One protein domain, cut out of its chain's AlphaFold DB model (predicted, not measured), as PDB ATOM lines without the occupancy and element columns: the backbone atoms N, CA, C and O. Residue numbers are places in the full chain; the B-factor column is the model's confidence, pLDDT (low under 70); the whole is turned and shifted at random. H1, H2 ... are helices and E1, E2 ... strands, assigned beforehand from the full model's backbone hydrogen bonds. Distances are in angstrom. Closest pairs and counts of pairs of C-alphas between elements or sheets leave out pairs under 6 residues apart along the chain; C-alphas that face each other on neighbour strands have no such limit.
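This is residues 120 to 229 of the 245 residues of an uncharacterized protein of Chloroflexi bacterium (UniProt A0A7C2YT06). A twisted sheet of four strands, E1 E4 E2 E3, makes the middle of three layers, with H2 and H4 side by side over one face and H3 slanting over the other. H1, very short, sits beside the strands near E4 and the residues 146 to 150 of H2. The printed part has 110 residues with four named helices and four named strands, in the order H1 E1 H2 E2 H3 H4 E3 E4. The sheet is mixed, and the class is mixed, helices and strands. The whole is compact, with a radius of gyration of the C-alphas of 12.2 A, and rounded, spanning 34 by 27 by 23 A.

H1, residues 120 to 124, touches H2, residues 136 to 150; the closest C-alphas, of Ala 124 and Ala 150, are 5.2 A apart. E1, residues 126 to 129, is an edge strand and the antiparallel neighbour of E4, residues 222 to 228, with N 128 and O 223 within hydrogen-bond range at 2.9 A. H2 is on the sheet; its closest C-alphas to E4 are those of Val 143 and Val 225, 6.7 A. E2, residues 158 to 165, is antiparallel to its neighbour E4, with N 161 and O 226 at 2.9 A. E1, H2 and E2 form a split strand-helix-strand unit, E4 between the two strands, with a right-handed crossover. H3, residues 168 to 178, is on the opposite face from H2, over E4 and E2 at a height of 5.9 A; the C-alphas of Gly 163 and Ala 175 come closest, at 3.7 A. H4, residues 190 to 203, is on the same face as H2, over E2 and the other edge strand, E3, residues 208 to 215. H4 and H2 touch, closest at the C-alphas of Ala 140 and Leu 195, 4.8 A; they run the same way at a shallow tilt of 32 degrees, only just short of steep. E3 is parallel to its neighbour E2, with N 162 and O 212 at 2.8 A; E2, H3, H4 and E3 form a strand-helix-strand unit, two parallel neighbours with helices between. Every O i to N i+4 pair is within hydrogen-bond range in H1, H3 and H4, and 10 of 11 are in H2.

H1 begins at C-alpha 120, (28.359, 41.634, 23.334). H2 is 20.9 A long, E2 22.6 A, H3 15.2 A, H4 19.9 A, E3 21.1 A and E4 20.2 A. E4 ends at C-alpha 228, (25.441, 40.831, 31.929).

The C-alphas farthest apart, of Asp 205 and Gly 219, are 35.0 A apart. The printed part has no cut. The link from H3 to H4 is long. No printed residue is under 70 in pLDDT.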
ATOM      1  N   SER A 120      27.055  41.257  22.775       96.00
ATOM      2  CA  SER A 120      28.359  41.634  23.334       96.00
ATOM      3  C   SER A 120      28.723  40.821  24.582       96.00
ATOM      4  O   SER A 120      29.797  40.220  24.562       96.00
ATOM      5  N   PRO A 121      27.845  40.663  25.602       96.50
ATOM      6  CA  PRO A 121      28.110  39.761  26.730       96.50
ATOM      7  C   PRO A 121      28.440  38.327  26.300       96.50
ATOM      8  O   PRO A 121      29.443  37.770  26.739       96.50
ATOM      9  N   ARG A 122      27.684  37.761  25.347       95.00
ATOM     10  CA  ARG A 122      27.957  36.409  24.825       95.00
ATOM     11  C   ARG A 122      29.308  36.296  24.112       95.00
ATOM     12  O   ARG A 122      29.956  35.262  24.217       95.00
ATOM     13  N   ARG A 123      29.738  37.331  23.377       95.62
ATOM     14  CA  ARG A 123      31.055  37.369  22.707       95.62
ATOM     15  C   ARG A 123      32.207  37.542  23.697       95.62
ATOM     16  O   ARG A 123      33.299  37.024  23.451       95.62
ATOM     17  N   ALA A 124      31.969  38.274  24.782       96.81
ATOM     18  CA  ALA A 124      32.943  38.507  25.840       96.81
ATOM     19  C   ALA A 124      33.122  37.291  26.758       96.81
ATOM     20  O   ALA A 124      34.208  37.117  27.304       96.81
ATOM     21  N   ALA A 125      32.098  36.443  26.891       97.00
ATOM     22  CA  ALA A 125      32.136  35.255  27.732       97.00
ATOM     23  C   ALA A 125      33.306  34.315  27.391       97.00
ATOM     24  O   ALA A 125      33.703  34.163  26.227       97.00
ATOM     25  N   ARG A 126      33.874  33.668  28.409       97.56
ATOM     26  CA  ARG A 126      35.045  32.788  28.276       97.56
ATOM     27  C   ARG A 126      34.861  31.526  29.098       97.56
ATOM     28  O   ARG A 126      34.232  31.555  30.141       97.56
ATOM     29  N   CYS A 127      35.446  30.429  28.632       98.38
ATOM     30  CA  CYS A 127      35.594  29.210  29.415       98.38
ATOM     31  C   CYS A 127      36.984  28.639  29.148       98.38
ATOM     32  O   CYS A 127      37.342  28.388  27.988       98.38
ATOM     33  N   VAL A 128      37.762  28.491  30.213       98.12
ATOM     34  CA  VAL A 128      39.171  28.096  30.187       98.12
ATOM     35  C   VAL A 128      39.373  26.857  31.054       98.12
ATOM     36  O   VAL A 128      38.664  26.705  32.052       98.12
ATOM     37  N   PRO A 129      40.303  25.963  30.685       97.81
ATOM     38  CA  PRO A 129      40.740  24.921  31.600       97.81
ATOM     39  C   PRO A 129      41.459  25.554  32.797       97.81
ATOM     40  O   PRO A 129      42.123  26.585  32.656       97.81
ATOM     41  N   ILE A 130      41.329  24.926  33.959       96.94
ATOM     42  CA  ILE A 130      42.060  25.267  35.181       96.94
ATOM     43  C   ILE A 130      42.726  24.002  35.742       96.94
ATOM     44  O   ILE A 130      42.163  22.913  35.597       96.94
ATOM     45  N   PRO A 131      43.914  24.111  36.367       93.62
ATOM     46  CA  PRO A 131      44.454  23.027  37.182       93.62
ATOM     47  C   PRO A 131      43.449  22.610  38.262       93.62
ATOM     48  O   PRO A 131      42.748  23.456  38.818       93.62
ATOM     49  N   ARG A 132      43.366  21.310  38.564       88.50
ATOM     50  CA  ARG A 132      42.417  20.788  39.570       88.50
ATOM     51  C   ARG A 132      42.715  21.318  40.978       88.50
ATOM     52  O   ARG A 132      41.808  21.457  41.790       88.50
ATOM     53  N   ASP A 133      43.977  21.632  41.228       89.38
ATOM     54  CA  ASP A 133      44.556  22.197  42.443       89.38
ATOM     55  C   ASP A 133      44.779  23.718  42.354       89.38
ATOM     56  O   ASP A 133      45.434  24.286  43.221       89.38
ATOM     57  N   ALA A 134      44.253  24.388  41.317       92.06
ATOM     58  CA  ALA A 134      44.400  25.833  41.151       92.06
ATOM     59  C   ALA A 134      43.953  26.554  42.420       92.06
ATOM     60  O   ALA A 134      42.833  26.321  42.840       92.06
ATOM     61  N   ASP A 135      44.773  27.416  43.010       94.56
ATOM     62  CA  ASP A 135      44.377  28.225  44.166       94.56
ATOM     63  C   ASP A 135      43.377  29.334  43.788       94.56
ATOM     64  O   ASP A 135      43.149  29.631  42.608       94.56
ATOM     65  N   ASP A 136      42.775  29.965  44.795       95.50
ATOM     66  CA  ASP A 136      41.796  31.040  44.588       95.50
ATOM     67  C   ASP A 136      42.425  32.226  43.833       95.50
ATOM     68  O   ASP A 136      41.814  32.769  42.906       95.50
ATOM     69  N   GLY A 137      43.715  32.499  44.062       96.62
ATOM     70  CA  GLY A 137      44.485  33.485  43.305       96.62
ATOM     71  C   GLY A 137      44.601  33.168  41.808       96.62
ATOM     72  O   GLY A 137      44.569  34.067  40.960       96.62
ATOM     73  N   ALA A 138      44.723  31.899  41.419       96.25
ATOM     74  CA  ALA A 138      44.729  31.475  40.022       96.25
ATOM     75  C   ALA A 138      43.362  31.689  39.369       96.25
ATOM     76  O   ALA A 138      43.304  32.149  38.218       96.25
ATOM     77  N   LEU A 139      42.278  31.425  40.104       97.56
ATOM     78  CA  LEU A 139      40.915  31.716  39.661       97.56
ATOM     79  C   LEU A 139      40.708  33.231  39.516       97.56
ATOM     80  O   LEU A 139      40.242  33.687  38.467       97.56
ATOM     81  N   ALA A 140      41.172  34.026  40.484       98.44
ATOM     82  CA  ALA A 140      41.130  35.488  40.468       98.44
ATOM     83  C   ALA A 140      41.853  36.062  39.246       98.44
ATOM     84  O   ALA A 140      41.297  36.883  38.509       98.44
ATOM     85  N   ARG A 141      43.053  35.554  38.931       98.31
ATOM     86  CA  ARG A 141      43.790  35.923  37.710       98.31
ATOM     87  C   ARG A 141      43.022  35.556  36.438       98.31
ATOM     88  O   ARG A 141      43.071  36.304  35.459       98.31
ATOM     89  N   ALA A 142      42.326  34.418  36.408       98.12
ATOM     90  CA  ALA A 142      41.514  34.016  35.258       98.12
ATOM     91  C   ALA A 142      40.305  34.945  35.051       98.12
ATOM     92  O   ALA A 142      40.076  35.398  33.924       98.12
ATOM     93  N   VAL A 143      39.598  35.295  36.129       98.62
ATOM     94  CA  VAL A 143      38.468  36.235  36.117       98.62
ATOM     95  C   VAL A 143      38.924  37.638  35.717       98.62
ATOM     96  O   VAL A 143      38.384  38.206  34.765       98.62
ATOM     97  N   ALA A 144      39.979  38.170  36.340       98.56
ATOM     98  CA  ALA A 144      40.565  39.468  36.005       98.56
ATOM     99  C   ALA A 144      40.930  39.568  34.512       98.56
ATOM    100  O   ALA A 144      40.612  40.546  33.830       98.56
ATOM    101  N   ARG A 145      41.534  38.511  33.952       98.25
ATOM    102  CA  ARG A 145      41.846  38.417  32.518       98.25
ATOM    103  C   ARG A 145      40.603  38.431  31.627       98.25
ATOM    104  O   ARG A 145      40.682  38.951  30.508       98.25
ATOM    105  N   ALA A 146      39.494  37.835  32.058       97.75
ATOM    106  CA  ALA A 146      38.234  37.871  31.319       97.75
ATOM    107  C   ALA A 146      37.612  39.277  31.363       97.75
ATOM    108  O   ALA A 146      37.275  39.825  30.312       97.75
ATOM    109  N   VAL A 147      37.557  39.897  32.546       98.12
ATOM    110  CA  VAL A 147      37.017  41.252  32.752       98.12
ATOM    111  C   VAL A 147      37.820  42.300  31.979       98.12
ATOM    112  O   VAL A 147      37.240  43.096  31.244       98.12
ATOM    113  N   SER A 148      39.153  42.249  32.037       96.56
ATOM    114  CA  SER A 148      40.037  43.170  31.305       96.56
ATOM    115  C   SER A 148      39.801  43.148  29.786       96.56
ATOM    116  O   SER A 148      39.864  44.180  29.118       96.56
ATOM    117  N   ARG A 149      39.450  41.985  29.221       94.94
ATOM    118  CA  ARG A 149      39.060  41.870  27.803       94.94
ATOM    119  C   ARG A 149      37.642  42.376  27.556       94.94
ATOM    120  O   ARG A 149      37.399  43.063  26.565       94.94
ATOM    121  N   ALA A 150      36.713  42.037  28.446       94.38
ATOM    122  CA  ALA A 150      35.306  42.396  28.332       94.38
ATOM    123  C   ALA A 150      35.066  43.910  28.453       94.38
ATOM    124  O   ALA A 150      34.173  44.437  27.793       94.38
ATOM    125  N   ARG A 151      35.899  44.628  29.218       89.00
ATOM    126  CA  ARG A 151      35.751  46.069  29.487       89.00
ATOM    127  C   ARG A 151      35.700  46.942  28.224       89.00
ATOM    128  O   ARG A 151      35.079  47.991  28.227       89.00
ATOM    129  N   ARG A 152      36.317  46.501  27.120       87.19
ATOM    130  CA  ARG A 152      36.299  47.222  25.828       87.19
ATOM    131  C   ARG A 152      35.072  46.908  24.961       87.19
ATOM    132  O   ARG A 152      34.885  47.541  23.931       87.19
ATOM    133  N   LEU A 153      34.284  45.900  25.336       92.56
ATOM    134  CA  LEU A 153      33.188  45.349  24.531       92.56
ATOM    135  C   LEU A 153      31.806  45.572  25.152       92.56
ATOM    136  O   LEU A 153      30.799  45.485  24.448       92.56
ATOM    137  N   LEU A 154      31.740  45.752  26.470       95.06
ATOM    138  CA  LEU A 154      30.491  45.717  27.224       95.06
ATOM    139  C   LEU A 154      30.068  47.103  27.690       95.06
ATOM    140  O   LEU A 154      30.895  47.923  28.069       95.06
ATOM    141  N   CYS A 155      28.754  47.333  27.702       94.69
ATOM    142  CA  CYS A 155      28.159  48.546  28.246       94.69
ATOM    143  C   CYS A 155      28.058  48.424  29.779       94.69
ATOM    144  O   CYS A 155      27.242  47.625  30.251       94.69
ATOM    145  N   PRO A 156      28.850  49.175  30.554       94.62
ATOM    146  CA  PRO A 156      28.853  49.090  32.012       94.62
ATOM    147  C   PRO A 156      27.564  49.677  32.628       94.62
ATOM    148  O   PRO A 156      26.918  50.509  31.981       94.62
ATOM    149  N   PRO A 157      27.203  49.286  33.865       96.75
ATOM    150  CA  PRO A 157      27.954  48.388  34.745       96.75
ATOM    151  C   PRO A 157      27.909  46.915  34.335       96.75
ATOM    152  O   PRO A 157      27.066  46.492  33.540       96.75
ATOM    153  N   LEU A 158      28.865  46.152  34.864       97.06
ATOM    154  CA  LEU A 158      29.005  44.721  34.621       97.06
ATOM    155  C   LEU A 158      28.498  43.911  35.813       97.06
ATOM    156  O   LEU A 158      28.791  44.237  36.963       97.06
ATOM    157  N   PHE A 159      27.815  42.817  35.499       97.62
ATOM    158  CA  PHE A 159      27.521  41.720  36.417       97.62
ATOM    159  C   PHE A 159      28.267  40.498  35.906       97.62
ATOM    160  O   PHE A 159      28.211  40.201  34.705       97.62
ATOM    161  N   VAL A 160      28.991  39.823  36.790       98.44
ATOM    162  CA  VAL A 160      29.893  38.733  36.420       98.44
ATOM    163  C   VAL A 160      29.393  37.436  37.040       98.44
ATOM    164  O   VAL A 160      29.286  37.319  38.254       98.44
ATOM    165  N   GLY A 161      29.091  36.451  36.203       98.31
ATOM    166  CA  GLY A 161      28.812  35.094  36.653       98.31
ATOM    167  C   GLY A 161      30.056  34.248  36.473       98.31
ATOM    168  O   GLY A 161      30.567  34.148  35.356       98.31
ATOM    169  N   VAL A 162      30.549  33.650  37.549       98.62
ATOM    170  CA  VAL A 162      31.666  32.706  37.512       98.62
ATOM    171  C   VAL A 162      31.126  31.309  37.759       98.62
ATOM    172  O   VAL A 162      30.369  31.075  38.694       98.62
ATOM    173  N   GLY A 163      31.499  30.376  36.894       98.00
ATOM    174  CA  GLY A 163      31.060  28.992  36.975       98.00
ATOM    175  C   GLY A 163      32.232  28.035  37.014       98.00
ATOM    176  O   GLY A 163      33.146  28.148  36.195       98.00
ATOM    177  N   LEU A 164      32.182  27.083  37.936       97.69
ATOM    178  CA  LEU A 164      33.145  25.994  38.064       97.69
ATOM    179  C   LEU A 164      32.492  24.678  37.637       97.69
ATOM    180  O   LEU A 164      31.318  24.440  37.915       97.69
ATOM    181  N   GLY A 165      33.231  23.832  36.925       96.38
ATOM    182  CA  GLY A 165      32.701  22.547  36.472       96.38
ATOM    183  C   GLY A 165      33.771  21.571  36.013       96.38
ATOM    184  O   GLY A 165      34.902  21.957  35.697       96.38
ATOM    185  N   SER A 166      33.409  20.289  35.958       96.00
ATOM    186  CA  SER A 166      34.282  19.226  35.453       96.00
ATOM    187  C   SER A 166      34.345  19.233  33.921       96.00
ATOM    188  O   SER A 166      35.361  18.867  33.327       96.00
ATOM    189  N   THR A 167      33.292  19.749  33.278       96.25
ATOM    190  CA  THR A 167      33.208  19.967  31.831       96.25
ATOM    191  C   THR A 167      32.997  21.444  31.486       96.25
ATOM    192  O   THR A 167      32.531  22.251  32.293       96.25
ATOM    193  N   ARG A 168      33.292  21.820  30.232       97.38
ATOM    194  CA  ARG A 168      33.016  23.177  29.717       97.38
ATOM    195  C   ARG A 168      31.529  23.533  29.788       97.38
ATOM    196  O   ARG A 168      31.192  24.694  30.011       97.38
ATOM    197  N   ALA A 169      30.659  22.549  29.550       95.81
ATOM    198  CA  ALA A 169      29.213  22.731  29.561       95.81
ATOM    199  C   ALA A 169      28.704  23.013  30.979       95.81
ATOM    200  O   ALA A 169      27.979  23.986  31.167       95.81
ATOM    201  N   GLU A 170      29.153  22.234  31.967       95.75
ATOM    202  CA  GLU A 170      28.843  22.457  33.386       95.75
ATOM    203  C   GLU A 170      29.317  23.825  33.860       95.75
ATOM    204  O   GLU A 170      28.510  24.600  34.365       95.75
ATOM    205  N   ALA A 171      30.591  24.164  33.626       97.56
ATOM    206  CA  ALA A 171      31.141  25.445  34.059       97.56
ATOM    207  C   ALA A 171      30.356  26.616  33.451       97.56
ATOM    208  O   ALA A 171      30.012  27.572  34.139       97.56
ATOM    209  N   ARG A 172      30.015  26.544  32.157       97.25
ATOM    210  CA  ARG A 172      29.250  27.606  31.494       97.25
ATOM    211  C   ARG A 172      27.801  27.676  31.972       97.25
ATOM    212  O   ARG A 172      27.282  28.778  32.127       97.25
ATOM    213  N   LEU A 173      27.155  26.538  32.221       96.19
ATOM    214  CA  LEU A 173      25.811  26.512  32.792       96.19
ATOM    215  C   LEU A 173      25.801  27.121  34.199       96.19
ATOM    216  O   LEU A 173      24.961  27.975  34.471       96.19
ATOM    217  N   ALA A 174      26.772  26.756  35.037       96.88
ATOM    218  CA  ALA A 174      26.953  27.320  36.368       96.88
ATOM    219  C   ALA A 174      27.193  28.835  36.309       96.88
ATOM    220  O   ALA A 174      26.525  29.589  37.005       96.88
ATOM    221  N   ALA A 175      28.057  29.316  35.409       98.00
ATOM    222  CA  ALA A 175      28.315  30.748  35.250       98.00
ATOM    223  C   ALA A 175      27.055  31.527  34.837       98.00
ATOM    224  O   ALA A 175      26.832  32.643  35.302       98.00
ATOM    225  N   LEU A 176      26.212  30.943  33.980       97.19
ATOM    226  CA  LEU A 176      24.919  31.535  33.651       97.19
ATOM    227  C   LEU A 176      23.981  31.517  34.867       97.19
ATOM    228  O   LEU A 176      23.395  32.544  35.179       97.19
ATOM    229  N   GLN A 177      23.867  30.402  35.592       95.62
ATOM    230  CA  GLN A 177      23.049  30.323  36.811       95.62
ATOM    231  C   GLN A 177      23.488  31.337  37.873       95.62
ATOM    232  O   GLN A 177      22.633  31.969  38.485       95.62
ATOM    233  N   ALA A 178      24.795  31.559  38.034       96.06
ATOM    234  CA  ALA A 178      25.335  32.551  38.956       96.06
ATOM    235  C   ALA A 178      24.807  33.964  38.665       96.06
ATOM    236  O   ALA A 178      24.539  34.714  39.600       96.06
ATOM    237  N   LEU A 179      24.569  34.309  37.392       96.88
ATOM    238  CA  LEU A 179      23.986  35.599  37.006       96.88
ATOM    239  C   LEU A 179      22.534  35.780  37.460       96.88
ATOM    240  O   LEU A 179      22.053  36.904  37.404       96.88
ATOM    241  N   LEU A 180      21.823  34.730  37.887       94.56
ATOM    242  CA  LEU A 180      20.481  34.859  38.471       94.56
ATOM    243  C   LEU A 180      20.499  35.322  39.931       94.56
ATOM    244  O   LEU A 180      19.450  35.728  40.433       94.56
ATOM    245  N   SER A 181      21.656  35.264  40.590       93.50
ATOM    246  CA  SER A 181      21.801  35.599  42.006       93.50
ATOM    247  C   SER A 181      21.550  37.092  42.271       93.50
ATOM    248  O   SER A 181      21.784  37.918  41.374       93.50
ATOM    249  N   PRO A 182      21.076  37.454  43.478       93.75
ATOM    250  CA  PRO A 182      20.856  38.845  43.864       93.75
ATOM    251  C   PRO A 182      22.108  39.708  43.684       93.75
ATOM    252  O   PRO A 182      23.200  39.311  44.081       93.75
ATOM    253  N   ALA A 183      21.960  40.876  43.058       94.75
ATOM    254  CA  ALA A 183      23.077  41.796  42.815       94.75
ATOM    255  C   ALA A 183      23.329  42.789  43.965       94.75
ATOM    256  O   ALA A 183      24.353  43.469  43.971       94.75
ATOM    257  N   ASP A 184      22.387  42.895  44.895       95.00
ATOM    258  CA  ASP A 184      22.400  43.760  46.075       95.00
ATOM    259  C   ASP A 184      22.897  43.047  47.344       95.00
ATOM    260  O   ASP A 184      22.995  43.665  48.404       95.00
ATOM    261  N   ALA A 185      23.245  41.763  47.241       91.50
ATOM    262  CA  ALA A 185      23.828  40.994  48.330       91.50
ATOM    263  C   ALA A 185      25.364  41.143  48.374       91.50
ATOM    264  O   ALA A 185      26.010  41.241  47.324       91.50
ATOM    265  N   PRO A 186      25.980  41.135  49.572       91.06
ATOM    266  CA  PRO A 186      27.429  41.021  49.693       91.06
ATOM    267  C   PRO A 186      27.917  39.641  49.211       91.06
ATOM    268  O   PRO A 186      27.118  38.701  49.159       91.06
ATOM    269  N   PRO A 187      29.224  39.494  48.908       93.12
ATOM    270  CA  PRO A 187      29.809  38.204  48.572       93.12
ATOM    271  C   PRO A 187      29.467  37.123  49.598       93.12
ATOM    272  O   PRO A 187      29.594  37.332  50.804       93.12
ATOM    273  N   SER A 188      29.050  35.955  49.115       89.94
ATOM    274  CA  SER A 188      28.594  34.856  49.982       89.94
ATOM    275  C   SER A 188      29.727  34.056  50.643       89.94
ATOM    276  O   SER A 188      29.495  33.338  51.616       89.94
ATOM    277  N   CYS A 189      30.954  34.154  50.120       92.06
ATOM    278  CA  CYS A 189      32.135  33.467  50.641       92.06
ATOM    279  C   CYS A 189      33.438  34.193  50.262       92.06
ATOM    280  O   CYS A 189      33.448  35.045  49.371       92.06
ATOM    281  N   GLY A 190      34.552  33.809  50.899       94.19
ATOM    282  CA  GLY A 190      35.867  34.426  50.671       94.19
ATOM    283  C   GLY A 190      36.366  34.327  49.224       94.19
ATOM    284  O   GLY A 190      36.946  35.279  48.712       94.19
ATOM    285  N   LEU A 191      36.054  33.231  48.519       94.88
ATOM    286  CA  LEU A 191      36.369  33.104  47.092       94.88
ATOM    287  C   LEU A 191      35.659  34.191  46.275       94.88
ATOM    288  O   LEU A 191      36.273  34.846  45.439       94.88
ATOM    289  N   GLU A 192      34.362  34.401  46.498       97.00
ATOM    290  CA  GLU A 192      33.589  35.405  45.764       97.00
ATOM    291  C   GLU A 192      34.102  36.827  46.032       97.00
ATOM    292  O   GLU A 192      34.197  37.630  45.102       97.00
ATOM    293  N   GLU A 193      34.513  37.108  47.271       97.38
ATOM    294  CA  GLU A 193      35.153  38.368  47.655       97.38
ATOM    295  C   GLU A 193      36.481  38.588  46.909       97.38
ATOM    296  O   GLU A 193      36.671  39.638  46.285       97.38
ATOM    297  N   GLU A 194      37.364  37.584  46.887       97.94
ATOM    298  CA  GLU A 194      38.649  37.655  46.180       97.94
ATOM    299  C   GLU A 194      38.456  37.845  44.665       97.94
ATOM    300  O   GLU A 194      39.086  38.711  44.040       97.94
ATOM    301  N   LEU A 195      37.537  37.086  44.058       98.44
ATOM    302  CA  LEU A 195      37.227  37.202  42.634       98.44
ATOM    303  C   LEU A 195      36.622  38.568  42.289       98.44
ATOM    304  O   LEU A 195      36.970  39.143  41.252       98.44
ATOM    305  N   LEU A 196      35.732  39.103  43.131       98.31
ATOM    306  CA  LEU A 196      35.123  40.419  42.935       98.31
ATOM    307  C   LEU A 196      36.166  41.538  43.036       98.31
ATOM    308  O   LEU A 196      36.168  42.445  42.197       98.31
ATOM    309  N   ALA A 197      37.077  41.463  44.010       98.19
ATOM    310  CA  ALA A 197      38.183  42.405  44.146       98.19
ATOM    311  C   ALA A 197      39.081  42.393  42.896       98.19
ATOM    312  O   ALA A 197      39.349  43.445  42.305       98.19
ATOM    313  N   ALA A 198      39.464  41.205  42.419       98.50
ATOM    314  CA  ALA A 198      40.263  41.050  41.205       98.50
ATOM    315  C   ALA A 198      39.531  41.540  39.941       98.50
ATOM    316  O   ALA A 198      40.137  42.171  39.067       98.50
ATOM    317  N   ALA A 199      38.222  41.292  39.838       98.25
ATOM    318  CA  ALA A 199      37.387  41.781  38.746       98.25
ATOM    319  C   ALA A 199      37.334  43.316  38.714       98.25
ATOM    320  O   ALA A 199      37.560  43.909  37.657       98.25
ATOM    321  N   ARG A 200      37.085  43.961  39.860       97.31
ATOM    322  CA  ARG A 200      37.049  45.429  39.987       97.31
ATOM    323  C   ARG A 200      38.402  46.054  39.651       97.31
ATOM    324  O   ARG A 200      38.455  46.965  38.828       97.31
ATOM    325  N   ALA A 201      39.498  45.501  40.173       97.69
ATOM    326  CA  ALA A 201      40.847  45.957  39.839       97.69
ATOM    327  C   ALA A 201      41.131  45.874  38.326       97.69
ATOM    328  O   ALA A 201      41.668  46.807  37.727       97.69
ATOM    329  N   ALA A 202      40.719  44.787  37.665       97.50
ATOM    330  CA  ALA A 202      40.904  44.613  36.224       97.50
ATOM    331  C   ALA A 202      39.994  45.507  35.359       97.50
ATOM    332  O   ALA A 202      40.335  45.827  34.210       97.50
ATOM    333  N   ALA A 203      38.831  45.892  35.884       95.81
ATOM    334  CA  ALA A 203      37.876  46.764  35.211       95.81
ATOM    335  C   ALA A 203      38.336  48.233  35.179       95.81
ATOM    336  O   ALA A 203      38.001  48.941  34.225       95.81
ATOM    337  N   GLY A 204      39.147  48.663  36.153       92.38
ATOM    338  CA  GLY A 204      39.547  50.062  36.314       92.38
ATOM    339  C   GLY A 204      38.338  50.923  36.680       92.38
ATOM    340  O   GLY A 204      37.567  50.560  37.561       92.38
ATOM    341  N   ASP A 205      38.119  52.019  35.953       90.00
ATOM    342  CA  ASP A 205      36.992  52.933  36.201       90.00
ATOM    343  C   ASP A 205      35.620  52.376  35.782       90.00
ATOM    344  O   ASP A 205      34.595  53.036  35.980       90.00
ATOM    345  N   LEU A 206      35.567  51.187  35.165       92.31
ATOM    346  CA  LEU A 206      34.293  50.578  34.801       92.31
ATOM    347  C   LEU A 206      33.635  49.918  36.019       92.31
ATOM    348  O   LEU A 206      34.220  49.005  36.605       92.31
ATOM    349  N   PRO A 207      32.389  50.288  36.359       96.12
ATOM    350  CA  PRO A 207      31.706  49.701  37.499       96.12
ATOM    351  C   PRO A 207      31.405  48.213  37.266       96.12
ATOM    352  O   PRO A 207      30.702  47.840  36.322       96.12
ATOM    353  N   VAL A 208      31.910  47.369  38.168       97.06
ATOM    354  CA  VAL A 208      31.495  45.969  38.342       97.06
ATOM    355  C   VAL A 208      30.631  45.915  39.596       97.06
ATOM    356  O   VAL A 208      31.141  46.076  40.710       97.06
ATOM    357  N   LEU A 209      29.322  45.746  39.401       95.69
ATOM    358  CA  LEU A 209      28.345  45.819  40.487       95.69
ATOM    359  C   LEU A 209      28.381  44.565  41.345       95.69
ATOM    360  O   LEU A 209      28.614  44.665  42.546       95.69
ATOM    361  N   ALA A 210      28.237  43.406  40.709       96.62
ATOM    362  CA  ALA A 210      28.193  42.124  41.390       96.62
ATOM    363  C   ALA A 210      29.026  41.074  40.654       96.62
ATOM    364  O   ALA A 210      29.154  41.096  39.422       96.62
ATOM    365  N   LEU A 211      29.559  40.141  41.434       98.19
ATOM    366  CA  LEU A 211      30.133  38.897  40.960       98.19
ATOM    367  C   LEU A 211      29.573  37.777  41.821       98.19
ATOM    368  O   LEU A 211      29.649  37.872  43.038       98.19
ATOM    369  N   CYS A 212      29.046  36.738  41.180       97.31
ATOM    370  CA  CYS A 212      28.543  35.559  41.874       97.31
ATOM    371  C   CYS A 212      29.226  34.304  41.340       97.31
ATOM    372  O   CYS A 212      29.500  34.206  40.135       97.31
ATOM    373  N   VAL A 213      29.482  33.344  42.224       96.88
ATOM    374  CA  VAL A 213      30.097  32.058  41.888       96.88
ATOM    375  C   VAL A 213      29.068  30.935  42.006       96.88
ATOM    376  O   VAL A 213      28.304  30.871  42.962       96.88
ATOM    377  N   ALA A 214      29.057  30.018  41.041       95.50
ATOM    378  CA  ALA A 214      28.281  28.784  41.120       95.50
ATOM    379  C   ALA A 214      29.078  27.578  40.605       95.50
ATOM    380  O   ALA A 214      30.068  27.714  39.880       95.50
ATOM    381  N   GLY A 215      28.591  26.384  40.938       93.19
ATOM    382  CA  GLY A 215      29.229  25.115  40.593       93.19
ATOM    383  C   GLY A 215      30.095  24.563  41.721       93.19
ATOM    384  O   GLY A 215      30.294  25.205  42.752       93.19
ATOM    385  N   GLU A 216      30.579  23.341  41.535       88.44
ATOM    386  CA  GLU A 216      31.364  22.647  42.551       88.44
ATOM    387  C   GLU A 216      32.853  22.938  42.372       88.44
ATOM    388  O   GLU A 216      33.403  22.828  41.275       88.44
ATOM    389  N   ARG A 217      33.510  23.328  43.468       88.88
ATOM    390  CA  ARG A 217      34.944  23.621  43.479       88.88
ATOM    391  C   ARG A 217      35.786  22.352  43.388       88.88
ATOM    392  O   ARG A 217      36.791  22.325  42.673       88.88
ATOM    393  N   THR A 218      35.376  21.316  44.112       89.62
ATOM    394  CA  THR A 218      36.023  20.006  44.124       89.62
ATOM    395  C   THR A 218      35.879  19.351  42.755       89.62
ATOM    396  O   THR A 218      34.790  19.259  42.204       89.62
ATOM    397  N   GLY A 219      36.996  18.918  42.167       89.00
ATOM    398  CA  GLY A 219      36.980  18.251  40.861       89.00
ATOM    399  C   GLY A 219      36.765  19.174  39.656       89.00
ATOM    400  O   GLY A 219      36.770  18.675  38.524       89.00
ATOM    401  N   ALA A 220      36.651  20.493  39.860       95.19
ATOM    402  CA  ALA A 220      36.577  21.461  38.774       95.19
ATOM    403  C   ALA A 220      37.824  21.381  37.882       95.19
ATOM    404  O   ALA A 220      38.960  21.378  38.355       95.19
ATOM    405  N   ALA A 221      37.597  21.320  36.573       97.06
ATOM    406  CA  ALA A 221      38.640  21.350  35.546       97.06
ATOM    407  C   ALA A 221      38.473  22.549  34.601       97.06
ATOM    408  O   ALA A 221      39.349  22.831  33.783       97.06
ATOM    409  N   TYR A 222      37.352  23.266  34.710       98.31
ATOM    410  CA  TYR A 222      37.039  24.438  33.911       98.31
ATOM    411  C   TYR A 222      36.489  25.568  34.774       98.31
ATOM    412  O   TYR A 222      35.686  25.346  35.679       98.31
ATOM    413  N   LEU A 223      36.876  26.788  34.407       98.56
ATOM    414  CA  LEU A 223      36.281  28.028  34.885       98.56
ATOM    415  C   LEU A 223      35.640  28.748  33.700       98.56
ATOM    416  O   LEU A 223      36.284  28.974  32.667       98.56
ATOM    417  N   ALA A 224      34.376  29.122  33.845       98.69
ATOM    418  CA  ALA A 224      33.661  29.968  32.906       98.69
ATOM    419  C   ALA A 224      33.356  31.335  33.521       98.69
ATOM    420  O   ALA A 224      33.070  31.443  34.709       98.69
ATOM    421  N   VAL A 225      33.413  32.371  32.689       98.75
ATOM    422  CA  VAL A 225      33.030  33.739  33.030       98.75
ATOM    423  C   VAL A 225      31.979  34.192  32.030       98.75
ATOM    424  O   VAL A 225      32.247  34.283  30.826       98.75
ATOM    425  N   GLU A 226      30.790  34.473  32.542       98.44
ATOM    426  CA  GLU A 226      29.662  35.050  31.826       98.44
ATOM    427  C   GLU A 226      29.415  36.476  32.298       98.44
ATOM    428  O   GLU A 226      29.789  36.869  33.403       98.44
ATOM    429  N   PHE A 227      28.758  37.258  31.447       98.12
ATOM    430  CA  PHE A 227      28.476  38.653  31.739       98.12
ATOM    431  C   PHE A 227      27.000  38.977  31.534       98.12
ATOM    432  O   PHE A 227      26.349  38.464  30.614       98.12
ATOM    433  N   MET A 228      26.519  39.932  32.323       96.62
ATOM    434  CA  MET A 228      25.441  40.831  31.929       96.62
ATOM    435  C   MET A 228      25.967  42.263  31.913       96.62
ATOM    436  O   MET A 228      26.860  42.630  32.674       96.62
ATOM    437  N   CYS A 229      25.438  43.057  30.989       95.31
ATOM    438  CA  CYS A 229      25.723  44.484  30.887       95.31
ATOM    439  C   CYS A 229      24.616  45.293  31.578       95.31
ATOM    440  O   CYS A 229      23.706  44.714  32.171       95.31
TER     441      CYS A 229